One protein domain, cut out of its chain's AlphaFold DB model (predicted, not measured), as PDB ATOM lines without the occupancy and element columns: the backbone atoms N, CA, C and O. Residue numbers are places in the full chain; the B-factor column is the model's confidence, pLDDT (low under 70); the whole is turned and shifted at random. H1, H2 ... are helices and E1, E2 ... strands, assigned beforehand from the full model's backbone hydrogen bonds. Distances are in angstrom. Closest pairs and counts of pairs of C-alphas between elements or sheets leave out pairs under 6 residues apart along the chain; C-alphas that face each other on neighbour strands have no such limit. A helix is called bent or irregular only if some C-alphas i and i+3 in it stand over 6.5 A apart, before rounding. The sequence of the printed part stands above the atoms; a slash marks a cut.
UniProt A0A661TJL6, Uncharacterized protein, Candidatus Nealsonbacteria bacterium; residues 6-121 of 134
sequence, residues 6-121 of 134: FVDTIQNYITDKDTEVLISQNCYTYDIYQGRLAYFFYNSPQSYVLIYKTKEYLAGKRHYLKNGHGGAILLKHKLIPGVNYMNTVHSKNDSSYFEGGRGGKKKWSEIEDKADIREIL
ATOM      1  N   PHE A   6       7.688  31.997 -36.770       95.00
ATOM      2  CA  PHE A   6       8.699  32.693 -35.975       95.00
ATOM      3  C   PHE A   6       8.533  34.214 -35.999       95.00
ATOM      4  O   PHE A   6       8.648  34.848 -34.953       95.00
ATOM      5  N   VAL A   7       8.230  34.801 -37.163       94.19
ATOM      6  CA  VAL A   7       8.018  36.254 -37.290       94.19
ATOM      7  C   VAL A   7       6.834  36.703 -36.436       94.19
ATOM      8  O   VAL A   7       6.960  37.655 -35.669       94.19
ATOM      9  N   ASP A   8       5.717  35.978 -36.497       95.00
ATOM     10  CA  ASP A   8       4.542  36.282 -35.679       95.00
ATOM     11  C   ASP A   8       4.843  36.099 -34.190       95.00
ATOM     12  O   ASP A   8       4.426  36.907 -33.362       95.00
ATOM     13  N   THR A   9       5.627  35.077 -33.844       94.00
ATOM     14  CA  THR A   9       6.048  34.815 -32.464       94.00
ATOM     15  C   THR A   9       6.846  35.989 -31.907       94.00
ATOM     16  O   THR A   9       6.554  36.435 -30.802       94.00
ATOM     17  N   ILE A  10       7.821  36.526 -32.650       94.31
ATOM     18  CA  ILE A  10       8.653  37.640 -32.163       94.31
ATOM     19  C   ILE A  10       7.917  38.984 -32.170       94.31
ATOM     20  O   ILE A  10       8.171  39.800 -31.290       94.31
ATOM     21  N   GLN A  11       6.997  39.213 -33.114       92.81
ATOM     22  CA  GLN A  11       6.186  40.439 -33.161       92.81
ATOM     23  C   GLN A  11       5.199  40.514 -31.992       92.81
ATOM     24  O   GLN A  11       4.963  41.591 -31.451       92.81
ATOM     25  N   ASN A  12       4.655  39.369 -31.577       93.69
ATOM     26  CA  ASN A  12       3.692  39.280 -30.479       93.69
ATOM     27  C   ASN A  12       4.344  38.971 -29.120       93.69
ATOM     28  O   ASN A  12       3.642  38.851 -28.113       93.69
ATOM     29  N   TYR A  13       5.671  38.822 -29.063       93.94
ATOM     30  CA  TYR A  13       6.364  38.490 -27.822       93.94
ATOM     31  C   TYR A  13       6.345  39.682 -26.859       93.94
ATOM     32  O   TYR A  13       6.840  40.765 -27.170       93.94
ATOM     33  N   ILE A  14       5.820  39.477 -25.651       90.00
ATOM     34  CA  ILE A  14       5.785  40.517 -24.620       90.00
ATOM     35  C   ILE A  14       7.156  40.600 -23.948       90.00
ATOM     36  O   ILE A  14       7.601  39.662 -23.286       90.00
ATOM     37  N   THR A  15       7.821  41.741 -24.100       89.25
ATOM     38  CA  THR A  15       9.142  41.998 -23.518       89.25
ATOM     39  C   THR A  15       9.087  43.045 -22.419       89.25
ATOM     40  O   THR A  15       8.358  44.033 -22.530       89.25
ATOM     41  N   ASP A  16       9.941  42.896 -21.408       91.31
ATOM     42  CA  ASP A  16      10.189  43.964 -20.440       91.31
ATOM     43  C   ASP A  16      10.901  45.139 -21.129       91.31
ATOM     44  O   ASP A  16      11.631  44.949 -22.106       91.31
ATOM     45  N   LYS A  17      10.724  46.362 -20.610       88.44
ATOM     46  CA  LYS A  17      11.247  47.604 -21.223       88.44
ATOM     47  C   LYS A  17      12.767  47.628 -21.421       88.44
ATOM     48  O   LYS A  17      13.260  48.450 -22.195       88.44
ATOM     49  N   ASP A  18      13.498  46.797 -20.690       92.94
ATOM     50  CA  ASP A  18      14.951  46.683 -20.723       92.94
ATOM     51  C   ASP A  18      15.443  45.349 -21.300       92.94
ATOM     52  O   ASP A  18      16.635  45.067 -21.214       92.94
ATOM     53  N   THR A  19      14.559  44.552 -21.916       96.75
ATOM     54  CA  THR A  19      14.980  43.368 -22.675       96.75
ATOM     55  C   THR A  19      15.782  43.821 -23.893       96.75
ATOM     56  O   THR A  19      15.310  44.605 -24.715       96.75
ATOM     57  N   GLU A  20      17.003  43.319 -24.014       97.00
ATOM     58  CA  GLU A  20      17.943  43.658 -25.082       97.00
ATOM     59  C   GLU A  20      17.976  42.592 -26.174       97.00
ATOM     60  O   GLU A  20      18.304  42.892 -27.323       97.00
ATOM     61  N   VAL A  21      17.647  41.345 -25.834       97.38
ATOM     62  CA  VAL A  21      17.714  40.228 -26.775       97.38
ATOM     63  C   VAL A  21      16.718  39.117 -26.440       97.38
ATOM     64  O   VAL A  21      16.485  38.791 -25.276       97.38
ATOM     65  N   LEU A  22      16.157  38.498 -27.474       97.25
ATOM     66  CA  LEU A  22      15.406  37.248 -27.373       97.25
ATOM     67  C   LEU A  22      16.262  36.090 -27.884       97.25
ATOM     68  O   LEU A  22      16.863  36.200 -28.952       97.25
ATOM     69  N   ILE A  23      16.312  34.975 -27.156       96.50
ATOM     70  CA  ILE A  23      17.194  33.842 -27.475       96.50
ATOM     71  C   ILE A  23      16.379  32.556 -27.620       96.50
ATOM     72  O   ILE A  23      15.582  32.221 -26.750       96.50
ATOM     73  N   SER A  24      16.606  31.810 -28.704       95.25
ATOM     74  CA  SER A  24      16.006  30.485 -28.921       95.25
ATOM     75  C   SER A  24      17.023  29.390 -28.638       95.25
ATOM     76  O   SER A  24      17.903  29.179 -29.459       95.25
ATOM     77  N   GLN A  25      16.929  28.693 -27.504       94.38
ATOM     78  CA  GLN A  25      17.966  27.736 -27.077       94.38
ATOM     79  C   GLN A  25      17.735  26.285 -27.519       94.38
ATOM     80  O   GLN A  25      18.674  25.490 -27.485       94.38
ATOM     81  N   ASN A  26      16.513  25.940 -27.924       94.12
ATOM     82  CA  ASN A  26      16.165  24.612 -28.425       94.12
ATOM     83  C   ASN A  26      16.104  24.637 -29.951       94.12
ATOM     84  O   ASN A  26      15.659  25.624 -30.547       94.12
ATOM     85  N   CYS A  27      16.642  23.597 -30.581       92.75
ATOM     86  CA  CYS A  27      17.079  23.679 -31.967       92.75
ATOM     87  C   CYS A  27      16.996  22.319 -32.661       92.75
ATOM     88  O   CYS A  27      17.150  21.281 -32.018       92.75
ATOM     89  N   TYR A  28      16.899  22.340 -33.992       95.19
ATOM     90  CA  TYR A  28      17.136  21.162 -34.826       95.19
ATOM     91  C   TYR A  28      18.380  21.316 -35.701       95.19
ATOM     92  O   TYR A  28      18.731  22.414 -36.129       95.19
ATOM     93  N   THR A  29      19.056  20.210 -35.990       93.75
ATOM     94  CA  THR A  29      20.030  20.095 -37.078       93.75
ATOM     95  C   THR A  29      19.498  19.072 -38.075       93.75
ATOM     96  O   THR A  29      19.192  17.954 -37.678       93.75
ATOM     97  N   TYR A  30      19.392  19.447 -39.345       94.50
ATOM     98  CA  TYR A  30      18.902  18.593 -40.422       94.50
ATOM     99  C   TYR A  30      20.016  18.325 -41.434       94.50
ATOM    100  O   TYR A  30      20.501  19.259 -42.068       94.50
ATOM    101  N   ASP A  31      20.430  17.068 -41.579       93.00
ATOM    102  CA  ASP A  31      21.295  16.622 -42.672       93.00
ATOM    103  C   ASP A  31      20.441  16.417 -43.922       93.00
ATOM    104  O   ASP A  31      19.670  15.459 -44.023       93.00
ATOM    105  N   ILE A  32      20.586  17.328 -44.882       91.88
ATOM    106  CA  ILE A  32      19.751  17.334 -46.086       91.88
ATOM    107  C   ILE A  32      20.087  16.184 -47.044       91.88
ATOM    108  O   ILE A  32      19.260  15.832 -47.879       91.88
ATOM    109  N   TYR A  33      21.293  15.614 -46.958       90.25
ATOM    110  CA  TYR A  33      21.734  14.543 -47.852       90.25
ATOM    111  C   TYR A  33      21.318  13.176 -47.333       90.25
ATOM    112  O   TYR A  33      20.899  12.323 -48.111       90.25
ATOM    113  N   GLN A  34      21.435  12.969 -46.022       91.56
ATOM    114  CA  GLN A  34      21.060  11.708 -45.386       91.56
ATOM    115  C   GLN A  34      19.598  11.693 -44.921       91.56
ATOM    116  O   GLN A  34      19.083  10.637 -44.565       91.56
ATOM    117  N   GLY A  35      18.922  12.846 -44.924       92.56
ATOM    118  CA  GLY A  35      17.543  12.973 -44.457       92.56
ATOM    119  C   GLY A  35      17.398  12.773 -42.947       92.56
ATOM    120  O   GLY A  35      16.334  12.364 -42.492       92.56
ATOM    121  N   ARG A  36      18.463  13.033 -42.182       93.81
ATOM    122  CA  ARG A  36      18.519  12.810 -40.732       93.81
ATOM    123  C   ARG A  36      18.239  14.103 -39.993       93.81
ATOM    124  O   ARG A  36      18.705  15.166 -40.403       93.81
ATOM    125  N   LEU A  37      17.518  14.019 -38.887       95.19
ATOM    126  CA  LEU A  37      17.154  15.167 -38.069       95.19
ATOM    127  C   LEU A  37      17.576  14.906 -36.631       95.19
ATOM    128  O   LEU A  37      17.368  13.818 -36.110       95.19
ATOM    129  N   ALA A  38      18.151  15.903 -35.975       95.19
ATOM    130  CA  ALA A  38      18.505  15.802 -34.572       95.19
ATOM    131  C   ALA A  38      18.082  17.045 -33.809       95.19
ATOM    132  O   ALA A  38      18.309  18.173 -34.251       95.19
ATOM    133  N   TYR A  39      17.511  16.828 -32.635       95.25
ATOM    134  CA  TYR A  39      17.318  17.859 -31.634       95.25
ATOM    135  C   TYR A  39      18.650  18.207 -30.972       95.25
ATOM    136  O   TYR A  39      19.506  17.342 -30.780       95.25
ATOM    137  N   PHE A  40      18.826  19.467 -30.584       92.56
ATOM    138  CA  PHE A  40      19.882  19.867 -29.665       92.56
ATOM    139  C   PHE A  40      19.512  21.122 -28.871       92.56
ATOM    140  O   PHE A  40      18.671  21.926 -29.271       92.56
ATOM    141  N   PHE A  41      20.209  21.309 -27.755       92.12
ATOM    142  CA  PHE A  41      20.185  22.524 -26.951       92.12
ATOM    143  C   PHE A  41      21.494  23.297 -27.112       92.12
ATOM    144  O   PHE A  41      22.586  22.719 -27.056       92.12
ATOM    145  N   TYR A  42      21.409  24.621 -27.223       90.44
ATOM    146  CA  TYR A  42      22.579  25.489 -27.194       90.44
ATOM    147  C   TYR A  42      22.312  26.765 -26.393       90.44
ATOM    148  O   TYR A  42      21.333  27.465 -26.621       90.44
ATOM    149  N   ASN A  43      23.201  27.072 -25.441       90.56
ATOM    150  CA  ASN A  43      22.973  28.134 -24.459       90.56
ATOM    151  C   ASN A  43      22.942  29.543 -25.078       90.56
ATOM    152  O   ASN A  43      22.115  30.361 -24.695       90.56
ATOM    153  N   SER A  44      23.831  29.825 -26.033       90.69
ATOM    154  CA  SER A  44      23.870  31.105 -26.757       90.69
ATOM    155  C   SER A  44      24.046  30.833 -28.251       90.69
ATOM    156  O   SER A  44      25.154  30.952 -28.789       90.69
ATOM    157  N   PRO A  45      22.977  30.376 -28.918       88.56
ATOM    158  CA  PRO A  45      23.039  30.012 -30.317       88.56
ATOM    159  C   PRO A  45      23.177  31.242 -31.205       88.56
ATOM    160  O   PRO A  45      22.941  32.371 -30.793       88.56
ATOM    161  N   GLN A  46      23.506  31.001 -32.468       88.25
ATOM    162  CA  GLN A  46      23.494  31.987 -33.548       88.25
ATOM    163  C   GLN A  46      22.090  32.533 -33.872       88.25
ATOM    164  O   GLN A  46      21.965  33.483 -34.634       88.25
ATOM    165  N   SER A  47      21.038  31.946 -33.296       92.19
ATOM    166  CA  SER A  47      19.648  32.358 -33.481       92.19
ATOM    167  C   SER A  47      19.141  33.158 -32.280       92.19
ATOM    168  O   SER A  47      18.704  32.597 -31.270       92.19
ATOM    169  N   TYR A  48      19.175  34.479 -32.412       95.50
ATOM    170  CA  TYR A  48      18.682  35.438 -31.429       95.50
ATOM    171  C   TYR A  48      18.181  36.704 -32.133       95.50
ATOM    172  O   TYR A  48      18.540  36.969 -33.280       95.50
ATOM    173  N   VAL A  49      17.355  37.488 -31.443       96.06
ATOM    174  CA  VAL A  49      16.787  38.743 -31.950       96.06
ATOM    175  C   VAL A  49      17.209  39.877 -31.035       96.06
ATOM    176  O   VAL A  49      16.789  39.929 -29.883       96.06
ATOM    177  N   LEU A  50      18.045  40.780 -31.541       96.75
ATOM    178  CA  LEU A  50      18.429  41.989 -30.818       96.75
ATOM    179  C   LEU A  50      17.297  43.011 -30.860       96.75
ATOM    180  O   LEU A  50      16.800  43.357 -31.931       96.75
ATOM    181  N   ILE A  51      16.932  43.526 -29.693       96.12
ATOM    182  CA  ILE A  51      15.877  44.517 -29.529       96.12
ATOM    183  C   ILE A  51      16.512  45.894 -29.430       96.12
ATOM    184  O   ILE A  51      17.392  46.143 -28.604       96.12
ATOM    185  N   TYR A  52      16.025  46.816 -30.253       95.06
ATOM    186  CA  TYR A  52      16.432  48.208 -30.210       95.06
ATOM    187  C   TYR A  52      15.223  49.117 -30.075       95.06
ATOM    188  O   TYR A  52      14.199  48.922 -30.726       95.06
ATOM    189  N   LYS A  53      15.385  50.198 -29.309       93.12
ATOM    190  CA  LYS A  53      14.497  51.351 -29.447       93.12
ATOM    191  C   LYS A  53      14.845  52.071 -30.740       93.12
ATOM    192  O   LYS A  53      16.008  52.414 -30.956       93.12
ATOM    193  N   THR A  54      13.838  52.380 -31.552       94.69
ATOM    194  CA  THR A  54      14.011  53.012 -32.869       94.69
ATOM    195  C   THR A  54      14.903  54.252 -32.814       94.69
ATOM    196  O   THR A  54      15.852  54.359 -33.583       94.69
ATOM    197  N   LYS A  55      14.670  55.155 -31.849       96.88
ATOM    198  CA  LYS A  55      15.478  56.376 -31.678       96.88
ATOM    199  C   LYS A  55      16.958  56.078 -31.411       96.88
ATOM    200  O   LYS A  55      17.821  56.717 -31.996       96.88
ATOM    201  N   GLU A  56      17.252  55.103 -30.552       96.06
ATOM    202  CA  GLU A  56      18.631  54.734 -30.207       96.06
ATOM    203  C   GLU A  56      19.336  54.052 -31.388       96.06
ATOM    204  O   GLU A  56      20.501  54.332 -31.662       96.06
ATOM    205  N   TYR A  57      18.620  53.188 -32.115       96.88
ATOM    206  CA  TYR A  57      19.152  52.523 -33.302       96.88
ATOM    207  C   TYR A  57      19.522  53.520 -34.404       96.88
ATOM    208  O   TYR A  57      20.614  53.422 -34.974       96.88
ATOM    209  N   LEU A  58      18.630  54.486 -34.667       98.06
ATOM    210  CA  LEU A  58      18.842  55.573 -35.626       98.06
ATOM    211  C   LEU A  58      19.996  56.494 -35.210       98.06
ATOM    212  O   LEU A  58      20.710  56.992 -36.071       98.06
ATOM    213  N   ALA A  59      20.231  56.657 -33.905       98.06
ATOM    214  CA  ALA A  59      21.389  57.374 -33.366       98.06
ATOM    215  C   ALA A  59      22.700  56.556 -33.393       98.06
ATOM    216  O   ALA A  59      23.720  57.009 -32.882       98.06
ATOM    217  N   GLY A  60      22.693  55.346 -33.963       97.62
ATOM    218  CA  GLY A  60      23.890  54.520 -34.138       97.62
ATOM    219  C   GLY A  60      24.188  53.545 -32.996       97.62
ATOM    220  O   GLY A  60      25.198  52.846 -33.059       97.62
ATOM    221  N   LYS A  61      23.320  53.417 -31.981       96.81
ATOM    222  CA  LYS A  61      23.514  52.426 -30.908       96.81
ATOM    223  C   LYS A  61      23.523  51.008 -31.482       96.81
ATOM    224  O   LYS A  61      22.630  50.633 -32.247       96.81
ATOM    225  N   ARG A  62      24.500  50.199 -31.075       96.56
ATOM    226  CA  ARG A  62      24.598  48.763 -31.373       96.56
ATOM    227  C   ARG A  62      24.899  48.007 -30.085       96.56
ATOM    228  O   ARG A  62      25.697  48.474 -29.276       96.56
ATOM    229  N   HIS A  63      24.254  46.862 -29.893       96.56
ATOM    230  CA  HIS A  63      24.574  45.974 -28.777       96.56
ATOM    231  C   HIS A  63      25.950  45.353 -28.992       96.56
ATOM    232  O   HIS A  63      26.250  44.860 -30.080       96.56
ATOM    233  N   TYR A  64      26.782  45.367 -27.954       95.75
ATOM    234  CA  TYR A  64      28.082  44.713 -27.992       95.75
ATOM    235  C   TYR A  64      27.949  43.256 -27.556       95.75
ATOM    236  O   TYR A  64      27.524  42.967 -26.439       95.75
ATOM    237  N   LEU A  65      28.346  42.335 -28.431       95.56
ATOM    238  CA  LEU A  65      28.304  40.903 -28.158       95.56
ATOM    239  C   LEU A  65      29.712  40.391 -27.853       95.56
ATOM    240  O   LEU A  65      30.520  40.158 -28.756       95.56
ATOM    241  N   LYS A  66      30.020  40.219 -26.563       93.81
ATOM    242  CA  LYS A  66      31.319  39.697 -26.120       93.81
ATOM    243  C   LYS A  66      31.529  38.284 -26.679       93.81
ATOM    244  O   LYS A  66      30.796  37.374 -26.318       93.81
ATOM    245  N   ASN A  67      32.553  38.092 -27.511       89.25
ATOM    246  CA  ASN A  67      32.831  36.836 -28.231       89.25
ATOM    247  C   ASN A  67      31.791  36.481 -29.318       89.25
ATOM    248  O   ASN A  67      31.492  35.308 -29.546       89.25
ATOM    249  N   GLY A  68      31.228  37.484 -29.999       90.44
ATOM    250  CA  GLY A  68      30.269  37.267 -31.087       90.44
ATOM    251  C   GLY A  68      28.935  36.722 -30.574       90.44
ATOM    252  O   GLY A  68      28.516  37.064 -29.471       90.44
ATOM    253  N   HIS A  69      28.261  35.856 -31.338       88.75
ATOM    254  CA  HIS A  69      26.931  35.346 -30.955       88.75
ATOM    255  C   HIS A  69      26.901  34.663 -29.576       88.75
ATOM    256  O   HIS A  69      25.877  34.683 -28.894       88.75
ATOM    257  N   GLY A  70      28.026  34.088 -29.134       91.62
ATOM    258  CA  GLY A  70      28.156  33.488 -27.808       91.62
ATOM    259  C   GLY A  70      27.931  34.483 -26.663       91.62
ATOM    260  O   GLY A  70      27.580  34.075 -25.561       91.62
ATOM    261  N   GLY A  71      28.098  35.780 -26.928       95.00
ATOM    262  CA  GLY A  71      27.878  36.863 -25.975       95.00
ATOM    263  C   GLY A  71      26.438  37.332 -25.846       95.00
ATOM    264  O   GLY A  71      26.161  38.114 -24.943       95.00
ATOM    265  N   ALA A  72      25.517  36.878 -26.704       96.12
ATOM    266  CA  ALA A  72      24.117  37.304 -26.644       96.12
ATOM    267  C   ALA A  72      23.476  36.967 -25.289       96.12
ATOM    268  O   ALA A  72      22.768  37.792 -24.721       96.12
ATOM    269  N   ILE A  73      23.807  35.806 -24.715       95.81
ATOM    270  CA  ILE A  73      23.333  35.388 -23.386       95.81
ATOM    271  C   ILE A  73      23.802  36.301 -22.238       95.81
ATOM    272  O   ILE A  73      23.261  36.231 -21.140       95.81
ATOM    273  N   LEU A  74      24.811  37.150 -22.463       96.81
ATOM    274  CA  LEU A  74      25.323  38.086 -21.457       96.81
ATOM    275  C   LEU A  74      24.557  39.417 -21.433       96.81
ATOM    276  O   LEU A  74      24.732  40.190 -20.494       96.81
ATOM    277  N   LEU A  75      23.732  39.692 -22.447       96.75
ATOM    278  CA  LEU A  75      22.805  40.822 -22.442       96.75
ATOM    279  C   LEU A  75      21.584  40.511 -21.567       96.75
ATOM    280  O   LEU A  75      21.337  39.355 -21.200       96.75
ATOM    281  N   LYS A  76      20.774  41.532 -21.275       97.00
ATOM    282  CA  LYS A  76      19.464  41.348 -20.638       97.00
ATOM    283  C   LYS A  76      18.532  40.597 -21.582       97.00
ATOM    284  O   LYS A  76      17.926  41.182 -22.481       97.00
ATOM    285  N   HIS A  77      18.444  39.285 -21.402       96.69
ATOM    286  CA  HIS A  77      17.791  38.398 -22.351       96.69
ATOM    287  C   HIS A  77      16.482  37.811 -21.829       96.69
ATOM    288  O   HIS A  77      16.287  37.621 -20.628       96.69
ATOM    289  N   LYS A  78      15.605  37.447 -22.767       96.69
ATOM    290  CA  LYS A  78      14.469  36.543 -22.544       96.69
ATOM    291  C   LYS A  78      14.607  35.317 -23.438       96.69
ATOM    292  O   LYS A  78      15.169  35.389 -24.533       96.69
ATOM    293  N   LEU A  79      14.093  34.187 -22.966       95.19
ATOM    294  CA  LEU A  79      14.110  32.934 -23.713       95.19
ATOM    295  C   LEU A  79      12.802  32.778 -24.486       95.19
ATOM    296  O   LEU A  79      11.718  32.810 -23.900       95.19
ATOM    297  N   ILE A  80      12.904  32.593 -25.799       94.31
ATOM    298  CA  ILE A  80      11.753  32.234 -26.627       94.31
ATOM    299  C   ILE A  80      11.498  30.734 -26.416       94.31
ATOM    300  O   ILE A  80      12.426  29.941 -26.616       94.31
ATOM    301  N   PRO A  81      10.287  30.327 -25.992       91.69
ATOM    302  CA  PRO A  81       9.961  28.917 -25.812       91.69
ATOM    303  C   PRO A  81       9.915  28.178 -27.159       91.69
ATOM    304  O   PRO A  81       9.861  28.796 -28.221       91.69
ATOM    305  N   GLY A  82       9.921  26.845 -27.106       92.62
ATOM    306  CA  GLY A  82       9.826  25.992 -28.296       92.62
ATOM    307  C   GLY A  82      11.121  25.882 -29.109       92.62
ATOM    308  O   GLY A  82      12.190  26.328 -28.678       92.62
ATOM    309  N   VAL A  83      11.018  25.238 -30.276       95.06
ATOM    310  CA  VAL A  83      12.120  25.038 -31.230       95.06
ATOM    311  C   VAL A  83      11.926  25.967 -32.423       95.06
ATOM    312  O   VAL A  83      11.212  25.665 -33.370       95.06
ATOM    313  N   ASN A  84      12.566  27.130 -32.368       94.94
ATOM    314  CA  ASN A  84      12.275  28.211 -33.314       94.94
ATOM    315  C   ASN A  84      13.165  28.213 -34.555       94.94
ATOM    316  O   ASN A  84      12.876  28.918 -35.522       94.94
ATOM    317  N   TYR A  85      14.273  27.471 -34.530       95.06
ATOM    318  CA  TYR A  85      15.231  27.469 -35.625       95.06
ATOM    319  C   TYR A  85      15.845  26.087 -35.871       95.06
ATOM    320  O   TYR A  85      15.975  25.249 -34.975       95.06
ATOM    321  N   MET A  86      16.257  25.888 -37.119       94.19
ATOM    322  CA  MET A  86      16.900  24.685 -37.619       94.19
ATOM    323  C   MET A  86      18.169  25.051 -38.387       94.19
ATOM    324  O   MET A  86      18.157  25.931 -39.254       94.19
ATOM    325  N   ASN A  87      19.257  24.351 -38.092       92.06
ATOM    326  CA  ASN A  87      20.458  24.350 -38.912       92.06
ATOM    327  C   ASN A  87      20.320  23.304 -40.012       92.06
ATOM    328  O   ASN A  87      19.946  22.168 -39.740       92.06
ATOM    329  N   THR A  88      20.678  23.669 -41.234       91.12
ATOM    330  CA  THR A  88      20.790  22.732 -42.348       91.12
ATOM    331  C   THR A  88      22.254  22.343 -42.527       91.12
ATOM    332  O   THR A  88      23.155  23.185 -42.510       91.12
ATOM    333  N   VAL A  89      22.506  21.043 -42.641       90.06
ATOM    334  CA  VAL A  89      23.835  20.472 -42.831       90.06
ATOM    335  C   VAL A  89      23.952  19.913 -44.228       90.06
ATOM    336  O   VAL A  89      23.142  19.091 -44.646       90.06
ATOM    337  N   HIS A  90      24.985  20.370 -44.931       85.88
ATOM    338  CA  HIS A  90      25.406  19.849 -46.218       85.88
ATOM    339  C   HIS A  90      26.936  19.694 -46.239       85.88
ATOM    340  O   HIS A  90      27.655  20.372 -45.510       85.88
ATOM    341  N   SER A  91      27.456  18.830 -47.110       75.12
ATOM    342  CA  SER A  91      28.879  18.536 -47.373       75.12
ATOM    343  C   SER A  91      29.793  19.731 -47.691       75.12
ATOM    344  O   SER A  91      30.986  19.544 -47.894       75.12
ATOM    345  N   LYS A  92      29.251  20.949 -47.751       78.88
ATOM    346  CA  LYS A  92      29.986  22.195 -48.028       78.88
ATOM    347  C   LYS A  92      29.860  23.217 -46.891       78.88
ATOM    348  O   LYS A  92      30.039  24.404 -47.122       78.88
ATOM    349  N   ASN A  93      29.452  22.780 -45.701       75.12
ATOM    350  CA  ASN A  93      29.365  23.650 -44.537       75.12
ATOM    351  C   ASN A  93      30.753  23.920 -43.959       75.12
ATOM    352  O   ASN A  93      31.481  22.978 -43.658       75.12
ATOM    353  N   ASP A  94      31.050  25.184 -43.672       69.25
ATOM    354  CA  ASP A  94      32.326  25.562 -43.052       69.25
ATOM    355  C   ASP A  94      32.349  25.322 -41.530       69.25
ATOM    356  O   ASP A  94      33.411  25.179 -40.926       69.25
ATOM    357  N   SER A  95      31.181  25.284 -40.873       71.62
ATOM    358  CA  SER A  95      31.101  25.320 -39.400       71.62
ATOM    359  C   SER A  95      29.965  24.510 -38.764       71.62
ATOM    360  O   SER A  95      29.855  24.469 -37.538       71.62
ATOM    361  N   SER A  96      29.115  23.849 -39.557       73.12
ATOM    362  CA  SER A  96      27.951  23.105 -39.055       73.12
ATOM    363  C   SER A  96      27.990  21.643 -39.477       73.12
ATOM    364  O   SER A  96      27.960  21.341 -40.667       73.12
ATOM    365  N   TYR A  97      27.971  20.759 -38.482       81.94
ATOM    366  CA  TYR A  97      28.010  19.305 -38.629       81.94
ATOM    367  C   TYR A  97      26.775  18.676 -37.977       81.94
ATOM    368  O   TYR A  97      26.194  19.259 -37.050       81.94
ATOM    369  N   PHE A  98      26.374  17.501 -38.469       85.12
ATOM    370  CA  PHE A  98      25.204  16.789 -37.952       85.12
ATOM    371  C   PHE A  98      25.437  16.264 -36.528       85.12
ATOM    372  O   PHE A  98      24.573  16.399 -35.665       85.12
ATOM    373  N   GLU A  99      26.637  15.747 -36.259       79.69
ATOM    374  CA  GLU A  99      27.020  15.181 -34.966       79.69
ATOM    375  C   GLU A  99      27.025  16.235 -33.843       79.69
ATOM    376  O   GLU A  99      27.674  17.279 -33.936       79.69
ATOM    377  N   GLY A 100      26.339  15.936 -32.737       65.00
ATOM    378  CA  GLY A 100      26.194  16.846 -31.594       65.00
ATOM    379  C   GLY A 100      27.447  17.085 -30.756       65.00
ATOM    380  O   GLY A 100      27.497  18.062 -30.012       65.00
ATOM    381  N   GLY A 101      28.460  16.223 -30.866       56.47
ATOM    382  CA  GLY A 101      29.668  16.288 -30.035       56.47
ATOM    383  C   GLY A 101      30.652  17.395 -30.426       56.47
ATOM    384  O   GLY A 101      31.460  17.823 -29.602       56.47
ATOM    385  N   ARG A 102      30.589  17.899 -31.664       58.88
ATOM    386  CA  ARG A 102      31.511  18.929 -32.162       58.88
ATOM    387  C   ARG A 102      30.860  20.312 -32.013       58.88
ATOM    388  O   ARG A 102      29.917  20.633 -32.728       58.88
ATOM    389  N   GLY A 103      31.349  21.133 -31.076       59.19
ATOM    390  CA  GLY A 103      30.957  22.551 -30.960       59.19
ATOM    391  C   GLY A 103      30.075  22.948 -29.766       59.19
ATOM    392  O   GLY A 103      29.462  24.010 -29.796       59.19
ATOM    393  N   GLY A 104      29.998  22.141 -28.701       64.44
ATOM    394  CA  GLY A 104      29.369  22.560 -27.434       64.44
ATOM    395  C   GLY A 104      27.833  22.525 -27.402       64.44
ATOM    396  O   GLY A 104      27.231  23.066 -26.469       64.44
ATOM    397  N   LYS A 105      27.198  21.874 -28.386       70.44
ATOM    398  CA  LYS A 105      25.767  21.540 -28.357       70.44
ATOM    399  C   LYS A 105      25.521  20.510 -27.246       70.44
ATOM    400  O   LYS A 105      26.224  19.508 -27.153       70.44
ATOM    401  N   LYS A 106      24.539  20.757 -26.377       78.62
ATOM    402  CA  LYS A 106      24.146  19.840 -25.291       78.62
ATOM    403  C   LYS A 106      22.838  19.146 -25.651       78.62
ATOM    404  O   LYS A 106      22.099  19.642 -26.494       78.62
ATOM    405  N   LYS A 107      22.524  18.036 -24.972       85.56
ATOM    406  CA  LYS A 107      21.256  17.297 -25.141       85.56
ATOM    407  C   LYS A 107      20.951  16.989 -26.614       85.56
ATOM    408  O   LYS A 107      19.835  17.202 -27.071       85.56
ATOM    409  N   TRP A 108      21.977  16.589 -27.362       90.94
ATOM    410  CA  TRP A 108      21.793  16.199 -28.750       90.94
ATOM    411  C   TRP A 108      21.143  14.819 -28.802       90.94
ATOM    412  O   TRP A 108      21.598  13.910 -28.107       90.94
ATOM    413  N   SER A 109      20.105  14.673 -29.616       92.56
ATOM    414  CA  SER A 109      19.427  13.399 -29.842       92.56
ATOM    415  C   SER A 109      18.890  13.345 -31.265       92.56
ATOM    416  O   SER A 109      18.161  14.244 -31.691       92.56
ATOM    417  N   GLU A 110      19.251  12.295 -31.991       94.81
ATOM    418  CA  GLU A 110      18.678  12.012 -33.303       94.81
ATOM    419  C   GLU A 110      17.202  11.624 -33.169       94.81
ATOM    420  O   GLU A 110      16.804  10.981 -32.199       94.81
ATOM    421  N   ILE A 111      16.396  12.062 -34.130       96.38
ATOM    422  CA  ILE A 111      14.998  11.672 -34.286       96.38
ATOM    423  C   ILE A 111      14.976  10.593 -35.359       96.38
ATOM    424  O   ILE A 111      15.426  10.829 -36.479       96.38
ATOM    425  N   GLU A 112      14.474   9.413 -35.005       95.12
ATOM    426  CA  GLU A 112      14.467   8.244 -35.892       95.12
ATOM    427  C   GLU A 112      13.116   8.046 -36.592       95.12
ATOM    428  O   GLU A 112      13.065   7.501 -37.700       95.12
ATOM    429  N   ASP A 113      12.021   8.508 -35.978       97.19
ATOM    430  CA  ASP A 113      10.685   8.353 -36.543       97.19
ATOM    431  C   ASP A 113      10.500   9.235 -37.787       97.19
ATOM    432  O   ASP A 113      10.658  10.457 -37.774       97.19
ATOM    433  N   LYS A 114      10.161   8.598 -38.909       94.44
ATOM    434  CA  LYS A 114      10.049   9.280 -40.204       94.44
ATOM    435  C   LYS A 114       8.819  10.175 -40.308       94.44
ATOM    436  O   LYS A 114       8.840  11.091 -41.133       94.44
ATOM    437  N   ALA A 115       7.746   9.883 -39.575       95.06
ATOM    438  CA  ALA A 115       6.569  10.738 -39.538       95.06
ATOM    439  C   ALA A 115       6.899  12.023 -38.770       95.06
ATOM    440  O   ALA A 115       6.718  13.099 -39.338       95.06
ATOM    441  N   ASP A 116       7.530  11.903 -37.598       96.50
ATOM    442  CA  ASP A 116       7.987  13.048 -36.799       96.50
ATOM    443  C   ASP A 116       8.938  13.945 -37.603       96.50
ATOM    444  O   ASP A 116       8.777  15.166 -37.654       96.50
ATOM    445  N   ILE A 117       9.912  13.352 -38.306       96.19
ATOM    446  CA  ILE A 117      10.830  14.112 -39.168       96.19
ATOM    447  C   ILE A 117      10.055  14.905 -40.224       96.19
ATOM    448  O   ILE A 117      10.348  16.078 -40.448       96.19
ATOM    449  N   ARG A 118       9.079  14.289 -40.904       95.44
ATOM    450  CA  ARG A 118       8.300  14.969 -41.954       95.44
ATOM    451  C   ARG A 118       7.449  16.093 -41.388       95.44
ATOM    452  O   ARG A 118       7.407  17.159 -42.003       95.44
ATOM    453  N   GLU A 119       6.803  15.859 -40.251       95.81
ATOM    454  CA  GLU A 119       6.009  16.864 -39.551       95.81
ATOM    455  C   GLU A 119       6.880  18.075 -39.213       95.81
ATOM    456  O   GLU A 119       6.613  19.173 -39.705       95.81
ATOM    457  N   ILE A 120       8.006  17.858 -38.529       96.38
ATOM    458  CA  ILE A 120       8.940  18.928 -38.167       96.38
ATOM    459  C   ILE A 120       9.453  19.649 -39.419       96.38
ATOM    460  O   ILE A 120       9.398  20.873 -39.507       96.38
ATOM    461  N   LEU A 121       9.917  18.931 -40.446       95.69
ATOM    462  CA  LEU A 121      10.381  19.568 -41.685       95.69
ATOM    463  C   LEU A 121       9.276  20.393 -42.363       95.69
ATOM    464  O   LEU A 121       9.576  21.401 -43.012       95.69
TER     465      LEU A 121
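AT A GLANCE: This is residues 6 to 121 of the 134 residues of an uncharacterized protein of Candidatus Nealsonbacteria bacterium (UniProt A0A661TJL6). Two small sheets lie end to end along an elongated body: the strongly twisted four-stranded sheet E6, E2, E3, E7 with H4 over it, and the three-stranded sheet E4, E1, E5 with H3 over it. E1 runs on into E2 and joins the two; beyond the smaller sheet residues 54 to 60, with H2, stick out at the far end, while H1 only grazes the larger sheet and the long link of residues 90 to 105 loops past that sheet on the side away from H4. The printed part has 116 residues with four named helices and seven named strands, in the order H1 E1 E2 E3 E4 H2 H3 E5 E6 E7 H4, and its class is mixed, helices and strands; both sheets are mixed, parallel and antiparallel. It is only just compact, close to loose, with a radius of gyration of the C-alphas of 16.0 A and spans of 47 by 29 by 23 A.

IN THESE COORDINATES: Begin with the larger sheet: find C-alpha 26 at (16.165, 24.612, -28.425), from where E2, residues 26 to 31, runs 17.1 A. E3, residues 36 to 41, covers 16.9 A, E6, residues 83 to 89, covers 17.1 A, and E7, residues 106 to 111, covers 15.2 A. The smaller sheet holds E1, residues 21 to 23, E4, residues 48 to 50, and E5, residues 77 to 79. Look for H1 at residues 6 to 11, starting from C-alpha 6 at (8.699, 32.693, -35.975), and for H2 at residues 54 to 58. H3, residues 68 to 74, is 10.9 A long and irregular, but only just: C-alphas 70 and 73 are 6.8 A apart. H4, residues 114 to 121, runs 10.4 A to C-alpha 121 at (10.381, 19.568, -41.685).

HOW THE PARTS SIT: In the larger sheet E6 and E7 are the edge strands. E2 and E3 form an antiparallel hairpin, where you find N 29 and O 38 at 2.8 A, within hydrogen-bond range. E6 is parallel to E2, with N 89 and O 30 at 2.7 A, and E3 is antiparallel to E7, with N 39 and O 109 at 2.8 A. H4 is on this sheet at a height over the sheet of 8.8 A, only just over E3 and E7, with 3 of its C-alphas falling on each; it runs slantwise to the strands, at 57 degrees to E3 on the local plane. The closest C-alphas of H4 and E3 are those of Ile 117 and Leu 37, 6.5 A apart. H1 only just is on this sheet and only grazes it; the C-alphas of Phe 6 and Asn 84, the closest of H1 and E6, are 6.3 A apart. From E2 go back across a break of 2 residues to E1, at 58 degrees. E1 is antiparallel to E4, with N 49 and O 22 at 2.8 A, and parallel to E5, with N 23 and O 78 at 2.9 A. H3 is on this sheet at a height over the sheet of 9.7 A, over E4 and across the strands, at 78 degrees to E4 on the local plane; its closest C-alpha to E1 is that of Ala 72, 7.0 A from that of Val 21. H2 is on neither sheet, and no helix touches another. Each O i to N i+4 pair of H1, H2 and H4 is within hydrogen-bond range; in H3 0 of 3 are, beside 3 of 4 O i to N i+3 pairs.

THE WHOLE: The two C-alphas farthest apart, those of Ala 59 and Asp 113, are 50.3 A apart. The printed part has no cut. The link from E6 to E7, 16 residues, is long. Mean pLDDT of the printed part is 90.9; look for values under 70 at residue 94 and residues 100 to 104.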